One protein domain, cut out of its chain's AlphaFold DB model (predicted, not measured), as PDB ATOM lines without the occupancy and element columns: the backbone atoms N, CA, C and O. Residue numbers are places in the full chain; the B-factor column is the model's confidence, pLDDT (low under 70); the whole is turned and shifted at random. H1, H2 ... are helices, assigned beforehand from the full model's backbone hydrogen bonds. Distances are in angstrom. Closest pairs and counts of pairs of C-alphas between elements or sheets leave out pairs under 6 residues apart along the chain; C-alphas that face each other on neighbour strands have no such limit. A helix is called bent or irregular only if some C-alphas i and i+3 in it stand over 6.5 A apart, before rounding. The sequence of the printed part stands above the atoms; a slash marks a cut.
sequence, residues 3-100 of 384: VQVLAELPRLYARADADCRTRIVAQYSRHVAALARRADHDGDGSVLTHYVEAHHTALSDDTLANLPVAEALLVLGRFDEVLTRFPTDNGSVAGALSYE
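What this domain is: This is residues 3 to 100 of the 384 residues of an uncharacterized protein of Planctomycetes bacterium (UniProt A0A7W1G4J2). Six helices fold back and forth as a zigzag of helical hairpins: H2, H4 and H6 lie side by side in one row and run one way, while H1, H3 and H5 make a second row and run the other way. H2 is the longest, and H4 lies nearest the middle. The printed part has 98 residues, with six named helices, H1 to H6 in chain order, and no named strand: all helix. It is compact, with a radius of gyration of the C-alphas of 13.2 A and spans of 40 by 29 by 18 A.

Where its parts are: Find C-alpha 3 at (-32.200, -27.622, 36.696), where H1, residues 3 to 15, begins. H2, residues 18 to 42, runs 35.6 A from (-43.272, -44.877, 50.373). Next come H3, residues 46 to 59, H4, residues 63 to 75, and H5, residues 79 to 85. H6, residues 90 to 99, ends at (-7.280, -43.178, 44.295). H1 and H4 are irregular: C-alphas 7 and 10 are 7.1 A apart, 64 and 67 7.0 A.

How they stand to each other: H1 to H4 form an up and down bundle, each running against the one before. H1 and H2 only just touch, with 3 pairs of C-alphas within 8 A, at residue 13 of H1 alone. Look at Pro 10 and Ala 58, the closest C-alphas of H1 and H3, 4.8 A. The hub, H4, touches H2, H3, H5 and H6; its closest C-alphas to H2 are Ala 72 and Ala 36, 5.3 A. H5 and H6 touch at Phe 79 and Ala 96, 4.9 A. H3 and H5 are apart. Every O i to N i+4 pair is within hydrogen-bond range in H2, H5 and H6; H1 and H4 have 7 of 9, H3 9 of 10.

The domain as a whole: The C-alphas of Asp 17 and Glu 100 are the two farthest apart, 40.3 A. The five links are tight, the printed part has no cut, and no printed residue is under 70 in pLDDT.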
ATOM      1  N   VAL A   3     -32.010 -28.666  35.683       95.19
ATOM      2  CA  VAL A   3     -32.200 -27.622  36.696       95.19
ATOM      3  C   VAL A   3     -33.602 -27.717  37.280       95.19
ATOM      4  O   VAL A   3     -33.761 -27.785  38.498       95.19
ATOM      5  N   GLN A   4     -34.620 -27.812  36.421       96.31
ATOM      6  CA  GLN A   4     -36.005 -27.946  36.869       96.31
ATOM      7  C   GLN A   4     -36.236 -29.231  37.680       96.31
ATOM      8  O   GLN A   4     -36.908 -29.198  38.710       96.31
ATOM      9  N   VAL A   5     -35.671 -30.363  37.243       95.81
ATOM     10  CA  VAL A   5     -35.811 -31.647  37.952       95.81
ATOM     11  C   VAL A   5     -35.202 -31.567  39.351       95.81
ATOM     12  O   VAL A   5     -35.844 -31.981  40.315       95.81
ATOM     13  N   LEU A   6     -33.992 -31.017  39.474       96.75
ATOM     14  CA  LEU A   6     -33.299 -30.896  40.758       96.75
ATOM     15  C   LEU A   6     -33.984 -29.895  41.697       96.75
ATOM     16  O   LEU A   6     -34.079 -30.161  42.892       96.75
ATOM     17  N   ALA A   7     -34.525 -28.794  41.167       96.50
ATOM     18  CA  ALA A   7     -35.277 -27.816  41.956       96.50
ATOM     19  C   ALA A   7     -36.576 -28.399  42.549       96.50
ATOM     20  O   ALA A   7     -36.961 -28.061  43.667       96.50
ATOM     21  N   GLU A   8     -37.245 -29.296  41.820       97.75
ATOM     22  CA  GLU A   8     -38.506 -29.912  42.253       97.75
ATOM     23  C   GLU A   8     -38.314 -31.165  43.121       97.75
ATOM     24  O   GLU A   8     -39.221 -31.534  43.876       97.75
ATOM     25  N   LEU A   9     -37.148 -31.815  43.050       97.56
ATOM     26  CA  LEU A   9     -36.865 -33.082  43.729       97.56
ATOM     27  C   LEU A   9     -37.154 -33.053  45.245       97.56
ATOM     28  O   LEU A   9     -37.882 -33.946  45.692       97.56
ATOM     29  N   PRO A  10     -36.706 -32.051  46.039       97.56
ATOM     30  CA  PRO A  10     -37.009 -32.008  47.472       97.56
ATOM     31  C   PRO A  10     -38.517 -31.985  47.753       97.56
ATOM     32  O   PRO A  10     -39.017 -32.706  48.619       97.56
ATOM     33  N   ARG A  11     -39.271 -31.189  46.982       97.69
ATOM     34  CA  ARG A  11     -40.725 -31.047  47.139       97.69
ATOM     35  C   ARG A  11     -41.460 -32.332  46.763       97.69
ATOM     36  O   ARG A  11     -42.402 -32.713  47.462       97.69
ATOM     37  N   LEU A  12     -41.062 -32.972  45.663       97.38
ATOM     38  CA  LEU A  12     -41.655 -34.223  45.187       97.38
ATOM     39  C   LEU A  12     -41.395 -35.366  46.171       97.38
ATOM     40  O   LEU A  12     -42.336 -36.061  46.548       97.38
ATOM     41  N   TYR A  13     -40.157 -35.514  46.637       97.56
ATOM     42  CA  TYR A  13     -39.773 -36.573  47.569       97.56
ATOM     43  C   TYR A  13     -40.460 -36.426  48.937       97.56
ATOM     44  O   TYR A  13     -41.029 -37.387  49.459       97.56
ATOM     45  N   ALA A  14     -40.511 -35.205  49.483       97.00
ATOM     46  CA  ALA A  14     -41.157 -34.941  50.770       97.00
ATOM     47  C   ALA A  14     -42.655 -35.305  50.774       97.00
ATOM     48  O   ALA A  14     -43.153 -35.827  51.773       97.00
ATOM     49  N   ARG A  15     -43.366 -35.059  49.663       97.69
ATOM     50  CA  ARG A  15     -44.816 -35.307  49.522       97.69
ATOM     51  C   ARG A  15     -45.176 -36.714  49.045       97.69
ATOM     52  O   ARG A  15     -46.349 -37.073  49.097       97.69
ATOM     53  N   ALA A  16     -44.208 -37.465  48.534       97.56
ATOM     54  CA  ALA A  16     -44.413 -38.814  48.037       97.56
ATOM     55  C   ALA A  16     -44.705 -39.798  49.184       97.56
ATOM     56  O   ALA A  16     -44.130 -39.690  50.270       97.56
ATOM     57  N   ASP A  17     -45.583 -40.768  48.922       97.69
ATOM     58  CA  ASP A  17     -45.716 -41.969  49.749       97.69
ATOM     59  C   ASP A  17     -44.487 -42.888  49.590       97.69
ATOM     60  O   ASP A  17     -43.579 -42.605  48.806       97.69
ATOM     61  N   ALA A  18     -44.428 -43.978  50.361       96.88
ATOM     62  CA  ALA A  18     -43.272 -44.877  50.373       96.88
ATOM     63  C   ALA A  18     -42.960 -45.461  48.980       96.88
ATOM     64  O   ALA A  18     -41.819 -45.382  48.526       96.88
ATOM     65  N   ASP A  19     -43.976 -45.959  48.271       97.50
ATOM     66  CA  ASP A  19     -43.815 -46.541  46.935       97.50
ATOM     67  C   ASP A  19     -43.313 -45.502  45.923       97.50
ATOM     68  O   ASP A  19     -42.422 -45.768  45.105       97.50
ATOM     69  N   CYS A  20     -43.857 -44.286  45.975       97.81
ATOM     70  CA  CYS A  20     -43.436 -43.191  45.116       97.81
ATOM     71  C   CYS A  20     -42.005 -42.734  45.444       97.81
ATOM     72  O   CYS A  20     -41.223 -42.514  44.517       97.81
ATOM     73  N   ARG A  21     -41.609 -42.681  46.725       97.88
ATOM     74  CA  ARG A  21     -40.223 -42.383  47.139       97.88
ATOM     75  C   ARG A  21     -39.232 -43.397  46.583       97.88
ATOM     76  O   ARG A  21     -38.264 -42.990  45.943       97.88
ATOM     77  N   THR A  22     -39.516 -44.695  46.705       97.44
ATOM     78  CA  THR A  22     -38.668 -45.749  46.125       97.44
ATOM     79  C   THR A  22     -38.509 -45.577  44.614       97.44
ATOM     80  O   THR A  22     -37.405 -45.700  44.084       97.44
ATOM     81  N   ARG A  23     -39.586 -45.235  43.893       97.81
ATOM     82  CA  ARG A  23     -39.521 -44.982  42.442       97.81
ATOM     83  C   ARG A  23     -38.717 -43.731  42.093       97.81
ATOM     84  O   ARG A  23     -37.973 -43.760  41.112       97.81
ATOM     85  N   ILE A  24     -38.859 -42.655  42.869       97.62
ATOM     86  CA  ILE A  24     -38.070 -41.425  42.710       97.62
ATOM     87  C   ILE A  24     -36.586 -41.746  42.878       97.62
ATOM     88  O   ILE A  24     -35.794 -41.401  42.002       97.62
ATOM     89  N   VAL A  25     -36.215 -42.459  43.943       97.88
ATOM     90  CA  VAL A  25     -34.815 -42.800  44.224       97.88
ATOM     91  C   VAL A  25     -34.253 -43.758  43.183       97.88
ATOM     92  O   VAL A  25     -33.179 -43.502  42.654       97.88
ATOM     93  N   ALA A  26     -34.996 -44.781  42.759       97.12
ATOM     94  CA  ALA A  26     -34.553 -45.658  41.674       97.12
ATOM     95  C   ALA A  26     -34.319 -44.896  40.354       97.12
ATOM     96  O   ALA A  26     -33.375 -45.189  39.613       97.12
ATOM     97  N   GLN A  27     -35.163 -43.907  40.035       97.44
ATOM     98  CA  GLN A  27     -34.963 -43.055  38.862       97.44
ATOM     99  C   GLN A  27     -33.738 -42.153  39.023       97.44
ATOM    100  O   GLN A  27     -32.938 -42.053  38.092       97.44
ATOM    101  N   TYR A  28     -33.586 -41.527  40.191       97.88
ATOM    102  CA  TYR A  28     -32.436 -40.704  40.542       97.88
ATOM    103  C   TYR A  28     -31.131 -41.506  40.427       97.88
ATOM    104  O   TYR A  28     -30.250 -41.115  39.669       97.88
ATOM    105  N   SER A  29     -31.047 -42.674  41.066       97.56
ATOM    106  CA  SER A  29     -29.882 -43.565  41.073       97.56
ATOM    107  C   SER A  29     -29.444 -43.975  39.667       97.56
ATOM    108  O   SER A  29     -28.270 -43.858  39.319       97.56
ATOM    109  N   ARG A  30     -30.390 -44.385  38.806       97.00
ATOM    110  CA  ARG A  30     -30.089 -44.704  37.396       97.00
ATOM    111  C   ARG A  30     -29.545 -43.502  36.634       97.00
ATOM    112  O   ARG A  30     -28.653 -43.655  35.801       97.00
ATOM    113  N   HIS A  31     -30.100 -42.324  36.902       97.25
ATOM    114  CA  HIS A  31     -29.704 -41.089  36.241       97.25
ATOM    115  C   HIS A  31     -28.314 -40.626  36.684       97.25
ATOM    116  O   HIS A  31     -27.497 -40.285  35.833       97.25
ATOM    117  N   VAL A  32     -28.010 -40.690  37.983       97.69
ATOM    118  CA  VAL A  32     -26.671 -40.408  38.525       97.69
ATOM    119  C   VAL A  32     -25.637 -41.357  37.939       97.69
ATOM    120  O   VAL A  32     -24.632 -40.883  37.426       97.69
ATOM    121  N   ALA A  33     -25.902 -42.665  37.902       96.56
ATOM    122  CA  ALA A  33     -24.970 -43.627  37.311       96.56
ATOM    123  C   ALA A  33     -24.717 -43.365  35.812       96.56
ATOM    124  O   ALA A  33     -23.606 -43.553  35.317       96.56
ATOM    125  N   ALA A  34     -25.736 -42.923  35.065       96.19
ATOM    126  CA  ALA A  34     -25.575 -42.537  33.664       96.19
ATOM    127  C   ALA A  34     -24.750 -41.251  33.502       96.19
ATOM    128  O   ALA A  34     -23.889 -41.192  32.626       96.19
ATOM    129  N   LEU A  35     -24.987 -40.248  34.352       96.69
ATOM    130  CA  LEU A  35     -24.192 -39.020  34.378       96.69
ATOM    131  C   LEU A  35     -22.750 -39.280  34.816       96.69
ATOM    132  O   LEU A  35     -21.858 -38.673  34.245       96.69
ATOM    133  N   ALA A  36     -22.516 -40.184  35.768       95.62
ATOM    134  CA  ALA A  36     -21.182 -40.568  36.219       95.62
ATOM    135  C   ALA A  36     -20.369 -41.184  35.078       95.62
ATOM    136  O   ALA A  36     -19.295 -40.687  34.778       95.62
ATOM    137  N   ARG A  37     -20.922 -42.170  34.355       93.44
ATOM    138  CA  ARG A  37     -20.259 -42.742  33.166       93.44
ATOM    139  C   ARG A  37     -19.973 -41.706  32.082       93.44
ATOM    140  O   ARG A  37     -18.958 -41.789  31.407       93.44
ATOM    141  N   ARG A  38     -20.883 -40.746  31.895       93.25
ATOM    142  CA  ARG A  38     -20.683 -39.671  30.924       93.25
ATOM    143  C   ARG A  38     -19.604 -38.692  31.377       93.25
ATOM    144  O   ARG A  38     -18.757 -38.352  30.573       93.25
ATOM    145  N   ALA A  39     -19.624 -38.257  32.633       91.88
ATOM    146  CA  ALA A  39     -18.595 -37.386  33.195       91.88
ATOM    147  C   ALA A  39     -17.219 -38.063  33.172       91.88
ATOM    148  O   ALA A  39     -16.215 -37.400  32.953       91.88
ATOM    149  N   ASP A  40     -17.192 -39.382  33.345       88.19
ATOM    150  CA  ASP A  40     -15.971 -40.171  33.270       88.19
ATOM    151  C   ASP A  40     -15.373 -40.229  31.845       88.19
ATOM    152  O   ASP A  40     -14.160 -40.259  31.653       88.19
ATOM    153  N   HIS A  41     -16.234 -40.183  30.827       85.44
ATOM    154  CA  HIS A  41     -15.829 -40.179  29.420       85.44
ATOM    155  C   HIS A  41     -15.574 -38.771  28.854       85.44
ATOM    156  O   HIS A  41     -14.636 -38.562  28.093       85.44
ATOM    157  N   ASP A  42     -16.410 -37.798  29.213       86.81
ATOM    158  CA  ASP A  42     -16.380 -36.440  28.659       86.81
ATOM    159  C   ASP A  42     -15.482 -35.494  29.487       86.81
ATOM    160  O   ASP A  42     -15.207 -34.372  29.057       86.81
ATOM    161  N   GLY A  43     -15.099 -35.883  30.709       82.25
ATOM    162  CA  GLY A  43     -14.380 -35.040  31.675       82.25
ATOM    163  C   GLY A  43     -15.220 -33.914  32.307       82.25
ATOM    164  O   GLY A  43     -14.733 -33.187  33.172       82.25
ATOM    165  N   ASP A  44     -16.490 -33.742  31.910       87.50
ATOM    166  CA  ASP A  44     -17.393 -32.719  32.458       87.50
ATOM    167  C   ASP A  44     -18.285 -33.275  33.582       87.50
ATOM    168  O   ASP A  44     -19.323 -33.907  33.357       87.50
ATOM    169  N   GLY A  45     -17.894 -32.984  34.823       91.62
ATOM    170  CA  GLY A  45     -18.626 -33.340  36.039       91.62
ATOM    171  C   GLY A  45     -19.626 -32.290  36.546       91.62
ATOM    172  O   GLY A  45     -20.178 -32.458  37.640       91.62
ATOM    173  N   SER A  46     -19.871 -31.196  35.815       94.88
ATOM    174  CA  SER A  46     -20.663 -30.057  36.316       94.88
ATOM    175  C   SER A  46     -22.100 -30.446  36.681       94.88
ATOM    176  O   SER A  46     -22.558 -30.211  37.801       94.88
ATOM    177  N   VAL A  47     -22.804 -31.137  35.781       95.94
ATOM    178  CA  VAL A  47     -24.170 -31.622  36.037       95.94
ATOM    179  C   VAL A  47     -24.178 -32.655  37.163       95.94
ATOM    180  O   VAL A  47     -25.057 -32.618  38.024       95.94
ATOM    181  N   LEU A  48     -23.198 -33.562  37.189       96.88
ATOM    182  CA  LEU A  48     -23.092 -34.605  38.210       96.88
ATOM    183  C   LEU A  48     -22.933 -34.012  39.617       96.88
ATOM    184  O   LEU A  48     -23.566 -34.489  40.560       96.88
ATOM    185  N   THR A  49     -22.176 -32.918  39.742       97.38
ATOM    186  CA  THR A  49     -21.997 -32.174  40.999       97.38
ATOM    187  C   THR A  49     -23.335 -31.723  41.585       97.38
ATOM    188  O   THR A  49     -23.605 -31.975  42.759       97.38
ATOM    189  N   HIS A  50     -24.227 -31.159  40.765       97.44
ATOM    190  CA  HIS A  50     -25.549 -30.729  41.229       97.44
ATOM    191  C   HIS A  50     -26.442 -31.890  41.677       97.44
ATOM    192  O   HIS A  50     -27.231 -31.747  42.611       97.44
ATOM    193  N   TYR A  51     -26.312 -33.065  41.056       98.12
ATOM    194  CA  TYR A  51     -27.026 -34.251  41.525       98.12
ATOM    195  C   TYR A  51     -26.506 -34.713  42.891       98.12
ATOM    196  O   TYR A  51     -27.322 -35.032  43.757       98.12
ATOM    197  N   VAL A  52     -25.189 -34.704  43.122       98.00
ATOM    198  CA  VAL A  52     -24.585 -35.036  44.427       98.00
ATOM    199  C   VAL A  52     -25.055 -34.073  45.529       98.00
ATOM    200  O   VAL A  52     -25.359 -34.506  46.646       98.00
ATOM    201  N   GLU A  53     -25.160 -32.777  45.223       97.50
ATOM    202  CA  GLU A  53     -25.702 -31.751  46.130       97.50
ATOM    203  C   GLU A  53     -27.192 -31.982  46.432       97.50
ATOM    204  O   GLU A  53     -27.628 -31.906  47.585       97.50
ATOM    205  N   ALA A  54     -27.980 -32.335  45.414       97.00
ATOM    206  CA  ALA A  54     -29.393 -32.654  45.588       97.00
ATOM    207  C   ALA A  54     -29.607 -33.902  46.459       97.00
ATOM    208  O   ALA A  54     -30.527 -33.925  47.274       97.00
ATOM    209  N   HIS A  55     -28.735 -34.913  46.363       97.56
ATOM    210  CA  HIS A  55     -28.778 -36.050  47.287       97.56
ATOM    211  C   HIS A  55     -28.576 -35.605  48.733       97.56
ATOM    212  O   HIS A  55     -29.361 -35.972  49.602       97.56
ATOM    213  N   HIS A  56     -27.558 -34.777  48.988       95.88
ATOM    214  CA  HIS A  56     -27.267 -34.299  50.337       95.88
ATOM    215  C   HIS A  56     -28.441 -33.531  50.961       95.88
ATOM    216  O   HIS A  56     -28.687 -33.658  52.155       95.88
ATOM    217  N   THR A  57     -29.165 -32.753  50.158       96.19
ATOM    218  CA  THR A  57     -30.248 -31.886  50.644       96.19
ATOM    219  C   THR A  57     -31.609 -32.575  50.724       96.19
ATOM    220  O   THR A  57     -32.403 -32.225  51.594       96.19
ATOM    221  N   ALA A  58     -31.904 -33.519  49.826       96.56
ATOM    222  CA  ALA A  58     -33.252 -34.071  49.667       96.56
ATOM    223  C   ALA A  58     -33.371 -35.574  49.939       96.56
ATOM    224  O   ALA A  58     -34.468 -36.033  50.249       96.56
ATOM    225  N   LEU A  59     -32.285 -36.335  49.782       96.69
ATOM    226  CA  LEU A  59     -32.306 -37.801  49.760       96.69
ATOM    227  C   LEU A  59     -31.326 -38.433  50.761       96.69
ATOM    228  O   LEU A  59     -31.101 -39.634  50.689       96.69
ATOM    229  N   SER A  60     -30.759 -37.662  51.697       94.19
ATOM    230  CA  SER A  60     -29.713 -38.133  52.622       94.19
ATOM    231  C   SER A  60     -30.116 -39.332  53.481       94.19
ATOM    232  O   SER A  60     -29.251 -40.081  53.928       94.19
ATOM    233  N   ASP A  61     -31.417 -39.496  53.715       94.56
ATOM    234  CA  ASP A  61     -31.972 -40.567  54.544       94.56
ATOM    235  C   ASP A  61     -32.289 -41.841  53.737       94.56
ATOM    236  O   ASP A  61     -32.660 -42.858  54.326       94.56
ATOM    237  N   ASP A  62     -32.169 -41.813  52.401       96.44
ATOM    238  CA  ASP A  62     -32.471 -42.960  51.539       96.44
ATOM    239  C   ASP A  62     -31.200 -43.695  51.103       96.44
ATOM    240  O   ASP A  62     -30.441 -43.262  50.235       96.44
ATOM    241  N   THR A  63     -30.988 -44.872  51.685       95.56
ATOM    242  CA  THR A  63     -29.782 -45.669  51.451       95.56
ATOM    243  C   THR A  63     -29.673 -46.225  50.031       95.56
ATOM    244  O   THR A  63     -28.566 -46.568  49.612       95.56
ATOM    245  N   LEU A  64     -30.765 -46.284  49.256       95.19
ATOM    246  CA  LEU A  64     -30.738 -46.746  47.861       95.19
ATOM    247  C   LEU A  64     -30.065 -45.732  46.921       95.19
ATOM    248  O   LEU A  64     -29.679 -46.089  45.803       95.19
ATOM    249  N   ALA A  65     -29.921 -44.477  47.355       96.69
ATOM    250  CA  ALA A  65     -29.207 -43.441  46.616       96.69
ATOM    251  C   ALA A  65     -27.698 -43.406  46.925       96.69
ATOM    252  O   ALA A  65     -26.940 -42.824  46.149       96.69
ATOM    253  N   ASN A  66     -27.249 -44.051  48.008       96.88
ATOM    254  CA  ASN A  66     -25.877 -43.924  48.503       96.88
ATOM    255  C   ASN A  66     -24.823 -44.415  47.503       96.88
ATOM    256  O   ASN A  66     -23.901 -43.666  47.199       96.88
ATOM    257  N   LEU A  67     -24.966 -45.637  46.976       96.25
ATOM    258  CA  LEU A  67     -23.955 -46.239  46.095       96.25
ATOM    259  C   LEU A  67     -23.713 -45.404  44.815       96.25
ATOM    260  O   LEU A  67     -22.574 -45.001  44.593       96.25
ATOM    261  N   PRO A  68     -24.735 -45.029  44.016       97.25
ATOM    262  CA  PRO A  68     -24.524 -44.176  42.840       97.25
ATOM    263  C   PRO A  68     -23.907 -42.812  43.166       97.25
ATOM    264  O   PRO A  68     -23.175 -42.252  42.356       97.25
ATOM    265  N   VAL A  69     -24.210 -42.249  44.340       98.12
ATOM    266  CA  VAL A  69     -23.635 -40.969  44.772       98.12
ATOM    267  C   VAL A  69     -22.181 -41.137  45.201       98.12
ATOM    268  O   VAL A  69     -21.365 -40.268  44.905       98.12
ATOM    269  N   ALA A  70     -21.837 -42.242  45.862       97.88
ATOM    270  CA  ALA A  70     -20.459 -42.570  46.194       97.88
ATOM    271  C   ALA A  70     -19.621 -42.777  44.919       97.88
ATOM    272  O   ALA A  70     -18.564 -42.165  44.789       97.88
ATOM    273  N   GLU A  71     -20.133 -43.524  43.935       96.19
ATOM    274  CA  GLU A  71     -19.516 -43.665  42.606       96.19
ATOM    275  C   GLU A  71     -19.348 -42.308  41.905       96.19
ATOM    276  O   GLU A  71     -18.281 -42.005  41.373       96.19
ATOM    277  N   ALA A  72     -20.368 -41.445  41.952       96.75
ATOM    278  CA  ALA A  72     -20.288 -40.098  41.394       96.75
ATOM    279  C   ALA A  72     -19.203 -39.243  42.068       96.75
ATOM    280  O   ALA A  72     -18.488 -38.512  41.389       96.75
ATOM    281  N   LEU A  73     -19.057 -39.330  43.393       97.12
ATOM    282  CA  LEU A  73     -17.995 -38.629  44.117       97.12
ATOM    283  C   LEU A  73     -16.600 -39.139  43.731       97.12
ATOM    284  O   LEU A  73     -15.688 -38.321  43.650       97.12
ATOM    285  N   LEU A  74     -16.433 -40.442  43.466       94.44
ATOM    286  CA  LEU A  74     -15.169 -40.991  42.955       94.44
ATOM    287  C   LEU A  74     -14.812 -40.382  41.594       94.44
ATOM    288  O   LEU A  74     -13.697 -39.894  41.433       94.44
ATOM    289  N   VAL A  75     -15.765 -40.339  40.655       92.00
ATOM    290  CA  VAL A  75     -15.578 -39.718  39.325       92.00
ATOM    291  C   VAL A  75     -15.245 -38.225  39.437       92.00
ATOM    292  O   VAL A  75     -14.450 -37.699  38.668       92.00
ATOM    293  N   LEU A  76     -15.824 -37.528  40.419       93.12
ATOM    294  CA  LEU A  76     -15.552 -36.109  40.677       93.12
ATOM    295  C   LEU A  76     -14.250 -35.853  41.457       93.12
ATOM    296  O   LEU A  76     -13.968 -34.701  41.786       93.12
ATOM    297  N   GLY A  77     -13.493 -36.888  41.830       92.19
ATOM    298  CA  GLY A  77     -12.284 -36.747  42.649       92.19
ATOM    299  C   GLY A  77     -12.537 -36.311  44.100       92.19
ATOM    300  O   GLY A  77     -11.628 -35.846  44.783       92.19
ATOM    301  N   ARG A  78     -13.772 -36.435  44.604       95.38
ATOM    302  CA  ARG A  78     -14.189 -36.013  45.959       95.38
ATOM    303  C   ARG A  78     -14.040 -37.165  46.964       95.38
ATOM    304  O   ARG A  78     -14.999 -37.554  47.632       95.38
ATOM    305  N   PHE A  79     -12.835 -37.730  47.057       94.88
ATOM    306  CA  PHE A  79     -12.550 -38.962  47.810       94.88
ATOM    307  C   PHE A  79     -12.816 -38.838  49.317       94.88
ATOM    308  O   PHE A  79     -13.479 -39.704  49.890       94.88
ATOM    309  N   ASP A  80     -12.403 -37.732  49.942       96.25
ATOM    310  CA  ASP A  80     -12.651 -37.460  51.367       96.25
ATOM    311  C   ASP A  80     -14.144 -37.518  51.731       96.25
ATOM    312  O   ASP A  80     -14.529 -37.993  52.807       96.25
ATOM    313  N   GLU A  81     -15.015 -37.079  50.820       97.62
ATOM    314  CA  GLU A  81     -16.459 -37.156  51.022       97.62
ATOM    315  C   GLU A  81     -16.985 -38.581  50.952       97.62
ATOM    316  O   GLU A  81     -17.885 -38.913  51.723       97.62
ATOM    317  N   VAL A  82     -16.420 -39.437  50.097       97.94
ATOM    318  CA  VAL A  82     -16.758 -40.868  50.084       97.94
ATOM    319  C   VAL A  82     -16.403 -41.497  51.427       97.94
ATOM    320  O   VAL A  82     -17.250 -42.140  52.051       97.94
ATOM    321  N   LEU A  83     -15.184 -41.245  51.912       97.25
ATOM    322  CA  LEU A  83     -14.686 -41.790  53.177       97.25
ATOM    323  C   LEU A  83     -15.510 -41.321  54.383       97.25
ATOM    324  O   LEU A  83     -15.732 -42.096  55.315       97.25
ATOM    325  N   THR A  84     -15.974 -40.070  54.359       97.12
ATOM    326  CA  THR A  84     -16.728 -39.463  55.465       97.12
ATOM    327  C   THR A  84     -18.212 -39.826  55.430       97.12
ATOM    328  O   THR A  84     -18.796 -40.129  56.470       97.12
ATOM    329  N   ARG A  85     -18.850 -39.782  54.252       96.50
ATOM    330  CA  ARG A  85     -20.312 -39.913  54.107       96.50
ATOM    331  C   ARG A  85     -20.768 -41.353  53.919       96.50
ATOM    332  O   ARG A  85     -21.880 -41.682  54.322       96.50
ATOM    333  N   PHE A  86     -19.926 -42.206  53.338       96.75
ATOM    334  CA  PHE A  86     -20.261 -43.595  53.022       96.75
ATOM    335  C   PHE A  86     -19.273 -44.594  53.655       96.75
ATOM    336  O   PHE A  86     -18.800 -45.501  52.975       96.75
ATOM    337  N   PRO A  87     -18.961 -44.495  54.967       97.19
ATOM    338  CA  PRO A  87     -17.895 -45.285  55.593       97.19
ATOM    339  C   PRO A  87     -18.168 -46.800  55.633       97.19
ATOM    340  O   PRO A  87     -17.252 -47.574  55.920       97.19
ATOM    341  N   THR A  88     -19.413 -47.218  55.387       95.56
ATOM    342  CA  THR A  88     -19.857 -48.620  55.356       95.56
ATOM    343  C   THR A  88     -19.931 -49.205  53.945       95.56
ATOM    344  O   THR A  88     -20.103 -50.416  53.808       95.56
ATOM    345  N   ASP A  89     -19.801 -48.383  52.902       95.75
ATOM    346  CA  ASP A  89     -19.719 -48.852  51.521       95.75
ATOM    347  C   ASP A  89     -18.277 -49.266  51.219       95.75
ATOM    348  O   ASP A  89     -17.439 -48.464  50.807       95.75
ATOM    349  N   ASN A  90     -17.968 -50.537  51.475       96.19
ATOM    350  CA  ASN A  90     -16.610 -51.055  51.339       96.19
ATOM    351  C   ASN A  90     -16.028 -50.872  49.932       96.19
ATOM    352  O   ASN A  90     -14.837 -50.591  49.818       96.19
ATOM    353  N   GLY A  91     -16.842 -51.023  48.881       95.69
ATOM    354  CA  GLY A  91     -16.391 -50.879  47.497       95.69
ATOM    355  C   GLY A  91     -15.988 -49.437  47.206       95.69
ATOM    356  O   GLY A  91     -14.870 -49.179  46.758       95.69
ATOM    357  N   SER A  92     -16.859 -48.492  47.559       96.19
ATOM    358  CA  SER A  92     -16.612 -47.065  47.344       96.19
ATOM    359  C   SER A  92     -15.465 -46.536  48.212       96.19
ATOM    360  O   SER A  92     -14.616 -45.785  47.730       96.19
ATOM    361  N   VAL A  93     -15.371 -46.973  49.473       97.69
ATOM    362  CA  VAL A  93     -14.260 -46.627  50.377       97.69
ATOM    363  C   VAL A  93     -12.938 -47.199  49.868       97.69
ATOM    364  O   VAL A  93     -11.941 -46.481  49.849       97.69
ATOM    365  N   ALA A  94     -12.903 -48.465  49.437       96.62
ATOM    366  CA  ALA A  94     -11.701 -49.058  48.854       96.62
ATOM    367  C   ALA A  94     -11.273 -48.327  47.576       96.62
ATOM    368  O   ALA A  94     -10.083 -48.058  47.401       96.62
ATOM    369  N   GLY A  95     -12.235 -47.948  46.727       94.12
ATOM    370  CA  GLY A  95     -12.006 -47.096  45.563       94.12
ATOM    371  C   GLY A  95     -11.338 -45.778  45.953       94.12
ATOM    372  O   GLY A  95     -10.235 -45.500  45.487       94.12
ATOM    373  N   ALA A  96     -11.943 -45.012  46.864       94.38
ATOM    374  CA  ALA A  96     -11.416 -43.729  47.339       94.38
ATOM    375  C   ALA A  96      -9.996 -43.854  47.916       94.38
ATOM    376  O   ALA A  96      -9.098 -43.118  47.514       94.38
ATOM    377  N   LEU A  97      -9.761 -44.835  48.796       94.25
ATOM    378  CA  LEU A  97      -8.430 -45.102  49.353       94.25
ATOM    379  C   LEU A  97      -7.408 -45.441  48.259       94.25
ATOM    380  O   LEU A  97      -6.262 -44.997  48.332       94.25
ATOM    381  N   SER A  98      -7.809 -46.202  47.241       91.62
ATOM    382  CA  SER A  98      -6.931 -46.557  46.121       91.62
ATOM    383  C   SER A  98      -6.572 -45.334  45.273       91.62
ATOM    384  O   SER A  98      -5.403 -45.160  44.932       91.62
ATOM    385  N   TYR A  99      -7.534 -44.444  44.997       87.50
ATOM    386  CA  TYR A  99      -7.280 -43.178  44.295       87.50
ATOM    387  C   TYR A  99      -6.329 -42.252  45.068       87.50
ATOM    388  O   TYR A  99      -5.482 -41.600  44.461       87.50
ATOM    389  N   GLU A 100      -6.390 -42.252  46.401       88.69
ATOM    390  CA  GLU A 100      -5.456 -41.509  47.261       88.69
ATOM    391  C   GLU A 100      -4.084 -42.191  47.443       88.69
ATOM    392  O   GLU A 100      -3.238 -41.700  48.197       88.69
TER     393      GLU A 100